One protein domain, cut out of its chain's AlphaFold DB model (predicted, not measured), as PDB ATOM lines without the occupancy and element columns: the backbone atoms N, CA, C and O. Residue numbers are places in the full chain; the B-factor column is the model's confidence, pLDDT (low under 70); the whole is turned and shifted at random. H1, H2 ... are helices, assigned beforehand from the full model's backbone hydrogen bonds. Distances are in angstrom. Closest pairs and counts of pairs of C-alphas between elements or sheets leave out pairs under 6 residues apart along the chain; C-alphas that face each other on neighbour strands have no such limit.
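Overview. This is residues 290 to 336 of the 336 residues of the protein "TRP_2 domain-containing protein" of Loa loa (UniProt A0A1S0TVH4). Two helices, H1 and H2, follow each other almost end to end and make an open corner, and the stretches before and after them fold back over the inner side of that corner. The closing stretch, residues 322 to 336, has no named element and returns from the far end of H2 toward the middle of the model, while residues 294 to 299, of which 298 and 299 belong to H1, stick out at the other end. The printed part has 47 residues with two named helices, H1 then H2, and no named strand; the class is all helix, though under half of the residues, 23 of 47, are in named elements. It is only just compact, close to loose, with a radius of gyration of the C-alphas of 11.3 A, and its outline is elongated, spanning 34 by 18 by 15 A.

Arrangement. H1, residues 298 to 310, is the longest helix. A tight link of one residue, Phe 311, joins it to H2, residues 312 to 321. The two helices are close but not clearly touching: their closest C-alphas, those of His 308 and Leu 315, are 7.7 A apart. Their lines are about perpendicular at 71 degrees, only just more than a steep tilt, and their centres are 17.1 A apart. In H1 and H2 every O i to N i+4 pair is within hydrogen-bond range.

Along the chain. H1 begins at C-alpha 298 at (-29.347, 35.941, -31.549) and measures 18.3 A to C-alpha 310. H2 measures 14.1 A from C-alpha 312 to C-alpha 321 at (-56.469, 41.795, -46.158).

Size, cuts and confidence. The two C-alphas farthest apart, those of Thr 296 and Val 321, are 34.1 A apart, and those of Met 290 and Arg 336, the chain's last residue, are 13.2 A apart. The printed part has no cut. The mean pLDDT of the printed part is 77.8, and residues 291 to 298 are under 70.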
ATOM      1  N   MET A 290     -36.711  46.377 -39.357       70.31
ATOM      2  CA  MET A 290     -37.011  46.006 -37.965       70.31
ATOM      3  C   MET A 290     -36.605  44.564 -37.590       70.31
ATOM      4  O   MET A 290     -36.990  44.086 -36.527       70.31
ATOM      5  N   TRP A 291     -35.937  43.811 -38.472       68.12
ATOM      6  CA  TRP A 291     -35.714  42.365 -38.306       68.12
ATOM      7  C   TRP A 291     -34.435  41.958 -37.588       68.12
ATOM      8  O   TRP A 291     -34.251  40.761 -37.342       68.12
ATOM      9  N   THR A 292     -33.577  42.907 -37.241       62.31
ATOM     10  CA  THR A 292     -32.351  42.650 -36.483       62.31
ATOM     11  C   THR A 292     -32.061  43.855 -35.608       62.31
ATOM     12  O   THR A 292     -31.761  44.922 -36.132       62.31
ATOM     13  N   ASP A 293     -32.130  43.671 -34.293       56.81
ATOM     14  CA  ASP A 293     -31.605  44.649 -33.347       56.81
ATOM     15  C   ASP A 293     -30.172  44.209 -33.022       56.81
ATOM     16  O   ASP A 293     -29.956  43.098 -32.536       56.81
ATOM     17  N   SER A 294     -29.201  45.041 -33.405       55.41
ATOM     18  CA  SER A 294     -27.745  44.895 -33.258       55.41
ATOM     19  C   SER A 294     -27.267  43.750 -32.359       55.41
ATOM     20  O   SER A 294     -27.332  43.879 -31.143       55.41
ATOM     21  N   GLU A 295     -26.750  42.672 -32.966       54.84
ATOM     22  CA  GLU A 295     -25.851  41.602 -32.460       54.84
ATOM     23  C   GLU A 295     -26.089  40.941 -31.076       54.84
ATOM     24  O   GLU A 295     -25.464  39.921 -30.769       54.84
ATOM     25  N   THR A 296     -27.006  41.433 -30.248       55.47
ATOM     26  CA  THR A 296     -27.090  41.154 -28.807       55.47
ATOM     27  C   THR A 296     -28.076  40.041 -28.466       55.47
ATOM     28  O   THR A 296     -27.885  39.351 -27.467       55.47
ATOM     29  N   PHE A 297     -29.073  39.763 -29.317       61.19
ATOM     30  CA  PHE A 297     -30.122  38.776 -29.023       61.19
ATOM     31  C   PHE A 297     -30.347  37.750 -30.146       61.19
ATOM     32  O   PHE A 297     -31.459  37.567 -30.644       61.19
ATOM     33  N   LYS A 298     -29.302  36.986 -30.497       67.88
ATOM     34  CA  LYS A 298     -29.347  35.941 -31.549       67.88
ATOM     35  C   LYS A 298     -30.504  34.937 -31.392       67.88
ATOM     36  O   LYS A 298     -31.101  34.531 -32.386       67.88
ATOM     37  N   CYS A 299     -30.859  34.555 -30.161       73.00
ATOM     38  CA  CYS A 299     -31.985  33.647 -29.901       73.00
ATOM     39  C   CYS A 299     -33.356  34.283 -30.180       73.00
ATOM     40  O   CYS A 299     -34.265  33.595 -30.646       73.00
ATOM     41  N   GLN A 300     -33.520  35.584 -29.927       71.56
ATOM     42  CA  GLN A 300     -34.770  36.295 -30.214       71.56
ATOM     43  C   GLN A 300     -34.949  36.483 -31.722       71.56
ATOM     44  O   GLN A 300     -36.039  36.246 -32.244       71.56
ATOM     45  N   ASP A 301     -33.864  36.790 -32.438       73.81
ATOM     46  CA  ASP A 301     -33.856  36.846 -33.902       73.81
ATOM     47  C   ASP A 301     -34.187  35.495 -34.535       73.81
ATOM     48  O   ASP A 301     -34.990  35.425 -35.468       73.81
ATOM     49  N   LEU A 302     -33.608  34.407 -34.017       79.69
ATOM     50  CA  LEU A 302     -33.902  33.055 -34.485       79.69
ATOM     51  C   LEU A 302     -35.371  32.688 -34.240       79.69
ATOM     52  O   LEU A 302     -36.032  32.183 -35.144       79.69
ATOM     53  N   SER A 303     -35.903  33.002 -33.056       79.56
ATOM     54  CA  SER A 303     -37.317  32.791 -32.720       79.56
ATOM     55  C   SER A 303     -38.251  33.590 -33.636       79.56
ATOM     56  O   SER A 303     -39.228  33.050 -34.161       79.56
ATOM     57  N   ARG A 304     -37.923  34.859 -33.919       78.81
ATOM     58  CA  ARG A 304     -38.672  35.712 -34.855       78.81
ATOM     59  C   ARG A 304     -38.683  35.127 -36.269       78.81
ATOM     60  O   ARG A 304     -39.753  35.063 -36.875       78.81
ATOM     61  N   LYS A 305     -37.532  34.662 -36.765       82.44
ATOM     62  CA  LYS A 305     -37.406  34.001 -38.076       82.44
ATOM     63  C   LYS A 305     -38.204  32.702 -38.140       82.44
ATOM     64  O   LYS A 305     -38.966  32.513 -39.084       82.44
ATOM     65  N   LEU A 306     -38.095  31.852 -37.119       84.38
ATOM     66  CA  LEU A 306     -38.816  30.579 -37.049       84.38
ATOM     67  C   LEU A 306     -40.336  30.795 -37.035       84.38
ATOM     68  O   LEU A 306     -41.065  30.145 -37.778       84.38
ATOM     69  N   ARG A 307     -40.816  31.758 -36.237       83.81
ATOM     70  CA  ARG A 307     -42.236  32.123 -36.179       83.81
ATOM     71  C   ARG A 307     -42.741  32.656 -37.519       83.81
ATOM     72  O   ARG A 307     -43.822  32.265 -37.943       83.81
ATOM     73  N   HIS A 308     -41.982  33.523 -38.190       85.06
ATOM     74  CA  HIS A 308     -42.380  34.035 -39.506       85.06
ATOM     75  C   HIS A 308     -42.410  32.936 -40.565       85.06
ATOM     76  O   HIS A 308     -43.338  32.906 -41.362       85.06
ATOM     77  N   PHE A 309     -41.454  32.004 -40.537       87.44
ATOM     78  CA  PHE A 309     -41.433  30.856 -41.444       87.44
ATOM     79  C   PHE A 309     -42.644  29.935 -41.232       87.44
ATOM     80  O   PHE A 309     -43.342  29.606 -42.186       87.44
ATOM     81  N   LEU A 310     -42.943  29.571 -39.980       89.44
ATOM     82  CA  LEU A 310     -44.062  28.680 -39.648       89.44
ATOM     83  C   LEU A 310     -45.433  29.306 -39.945       89.44
ATOM     84  O   LEU A 310     -46.335  28.620 -40.419       89.44
ATOM     85  N   PHE A 311     -45.597  30.604 -39.676       88.44
ATOM     86  CA  PHE A 311     -46.874  31.309 -39.836       88.44
ATOM     87  C   PHE A 311     -46.957  32.157 -41.114       88.44
ATOM     88  O   PHE A 311     -47.887  32.955 -41.247       88.44
ATOM     89  N   TYR A 312     -46.043  31.976 -42.074       88.69
ATOM     90  CA  TYR A 312     -45.995  32.746 -43.321       88.69
ATOM     91  C   TYR A 312     -47.349  32.857 -44.047       88.69
ATOM     92  O   TYR A 312     -47.764  33.987 -44.306       88.69
ATOM     93  N   PRO A 313     -48.095  31.762 -44.334       88.56
ATOM     94  CA  PRO A 313     -49.341  31.866 -45.103       88.56
ATOM     95  C   PRO A 313     -50.422  32.677 -44.376       88.56
ATOM     96  O   PRO A 313     -51.156  33.436 -45.005       88.56
ATOM     97  N   ILE A 314     -50.488  32.573 -43.047       88.19
ATOM     98  CA  ILE A 314     -51.453  33.311 -42.221       88.19
ATOM     99  C   ILE A 314     -51.065  34.793 -42.159       88.19
ATOM    100  O   ILE A 314     -51.910  35.667 -42.348       88.19
ATOM    101  N   LEU A 315     -49.781  35.087 -41.937       85.75
ATOM    102  CA  LEU A 315     -49.266  36.454 -41.884       85.75
ATOM    103  C   LEU A 315     -49.395  37.157 -43.247       85.75
ATOM    104  O   LEU A 315     -49.757  38.332 -43.289       85.75
ATOM    105  N   ALA A 316     -49.143  36.456 -44.354       86.12
ATOM    106  CA  ALA A 316     -49.289  36.989 -45.707       86.12
ATOM    107  C   ALA A 316     -50.757  37.295 -46.045       86.12
ATOM    108  O   ALA A 316     -51.053  38.372 -46.565       86.12
ATOM    109  N   LEU A 317     -51.689  36.402 -45.680       87.12
ATOM    110  CA  LEU A 317     -53.128  36.630 -45.841       87.12
ATOM    111  C   LEU A 317     -53.585  37.860 -45.043       87.12
ATOM    112  O   LEU A 317     -54.245  38.746 -45.579       87.12
ATOM    113  N   LEU A 318     -53.180  37.953 -43.775       86.06
ATOM    114  CA  LEU A 318     -53.482  39.099 -42.919       86.06
ATOM    115  C   LEU A 318     -52.875  40.399 -43.461       86.06
ATOM    116  O   LEU A 318     -53.511  41.450 -43.388       86.06
ATOM    117  N   HIS A 319     -51.669  40.356 -44.031       85.88
ATOM    118  CA  HIS A 319     -51.056  41.512 -44.683       85.88
ATOM    119  C   HIS A 319     -51.850  41.966 -45.914       85.88
ATOM    120  O   HIS A 319     -52.094  43.162 -46.061       85.88
ATOM    121  N   ALA A 320     -52.281  41.025 -46.758       86.38
ATOM    122  CA  ALA A 320     -53.075  41.308 -47.949       86.38
ATOM    123  C   ALA A 320     -54.450  41.899 -47.595       86.38
ATOM    124  O   ALA A 320     -54.840  42.916 -48.161       86.38
ATOM    125  N   VAL A 321     -55.146  41.321 -46.608       88.31
ATOM    126  CA  VAL A 321     -56.469  41.795 -46.158       88.31
ATOM    127  C   VAL A 321     -56.377  43.154 -45.458       88.31
ATOM    128  O   VAL A 321     -57.242  44.003 -45.647       88.31
ATOM    129  N   SER A 322     -55.323  43.391 -44.672       86.44
ATOM    130  CA  SER A 322     -55.133  44.655 -43.942       86.44
ATOM    131  C   SER A 322     -54.391  45.738 -44.733       86.44
ATOM    132  O   SER A 322     -54.074  46.780 -44.156       86.44
ATOM    133  N   ALA A 323     -54.051  45.496 -46.006       81.50
ATOM    134  CA  ALA A 323     -53.199  46.368 -46.825       81.50
ATOM    135  C   ALA A 323     -51.909  46.828 -46.098       81.50
ATOM    136  O   ALA A 323     -51.444  47.959 -46.241       81.50
ATOM    137  N   GLY A 324     -51.335  45.954 -45.263       76.69
ATOM    138  CA  GLY A 324     -50.129  46.243 -44.480       76.69
ATOM    139  C   GLY A 324     -50.313  47.161 -43.265       76.69
ATOM    140  O   GLY A 324     -49.322  47.710 -42.766       76.69
ATOM    141  N   ALA A 325     -51.542  47.342 -42.766       76.00
ATOM    142  CA  ALA A 325     -51.809  48.069 -41.522       76.00
ATOM    143  C   ALA A 325     -51.475  47.236 -40.270       76.00
ATOM    144  O   ALA A 325     -50.805  47.734 -39.364       76.00
ATOM    145  N   CYS A 326     -51.886  45.961 -40.232       75.00
ATOM    146  CA  CYS A 326     -51.721  45.098 -39.054       75.00
ATOM    147  C   CYS A 326     -50.329  44.460 -38.961       75.00
ATOM    148  O   CYS A 326     -49.800  44.275 -37.869       75.00
ATOM    149  N   ILE A 327     -49.719  44.128 -40.103       78.62
ATOM    150  CA  ILE A 327     -48.416  43.456 -40.158       78.62
ATOM    151  C   ILE A 327     -47.461  44.344 -40.947       78.62
ATOM    152  O   ILE A 327     -47.529  44.417 -42.164       78.62
ATOM    153  N   LYS A 328     -46.539  45.028 -40.268       76.31
ATOM    154  CA  LYS A 328     -45.521  45.856 -40.946       76.31
ATOM    155  C   LYS A 328     -44.347  45.033 -41.479       76.31
ATOM    156  O   LYS A 328     -43.529  45.546 -42.230       76.31
ATOM    157  N   THR A 329     -44.280  43.756 -41.112       75.56
ATOM    158  CA  THR A 329     -43.174  42.849 -41.405       75.56
ATOM    159  C   THR A 329     -42.877  42.753 -42.904       75.56
ATOM    160  O   THR A 329     -41.733  42.952 -43.296       75.56
ATOM    161  N   PHE A 330     -43.901  42.569 -43.746       79.69
ATOM    162  CA  PHE A 330     -43.765  42.476 -45.209       79.69
ATOM    163  C   PHE A 330     -43.516  43.820 -45.911       79.69
ATOM    164  O   PHE A 330     -43.466  43.874 -47.139       79.69
ATOM    165  N   LYS A 331     -43.359  44.928 -45.179       76.94
ATOM    166  CA  LYS A 331     -42.884  46.188 -45.773       76.94
ATOM    167  C   LYS A 331     -41.382  46.150 -46.053       76.94
ATOM    168  O   LYS A 331     -40.927  46.885 -46.921       76.94
ATOM    169  N   TYR A 332     -40.648  45.268 -45.375       79.69
ATOM    170  CA  TYR A 332     -39.207  45.106 -45.537       79.69
ATOM    171  C   TYR A 332     -38.877  43.979 -46.525       79.69
ATOM    172  O   TYR A 332     -39.528  42.932 -46.467       79.69
ATOM    173  N   PRO A 333     -37.868  44.150 -47.398       81.69
ATOM    174  CA  PRO A 333     -37.495  43.139 -48.386       81.69
ATOM    175  C   PRO A 333     -37.126  41.783 -47.782       81.69
ATOM    176  O   PRO A 333     -37.562  40.766 -48.300       81.69
ATOM    177  N   LEU A 334     -36.405  41.756 -46.652       80.81
ATOM    178  CA  LEU A 334     -35.982  40.511 -45.995       80.81
ATOM    179  C   LEU A 334     -37.155  39.593 -45.599       80.81
ATOM    180  O   LEU A 334     -36.977  38.388 -45.449       80.81
ATOM    181  N   ALA A 335     -38.337  40.168 -45.380       75.69
ATOM    182  CA  ALA A 335     -39.521  39.453 -44.918       75.69
ATOM    183  C   ALA A 335     -40.397  38.871 -46.029       75.69
ATOM    184  O   ALA A 335     -41.295  38.081 -45.716       75.69
ATOM    185  N   ARG A 336     -40.224  39.362 -47.262       76.06
ATOM    186  CA  ARG A 336     -41.031  38.993 -48.428       76.06
ATOM    187  C   ARG A 336     -40.527  37.683 -49.007       76.06
ATOM    188  O   ARG A 336     -41.379  36.774 -49.128       76.06
TER     189      ARG A 336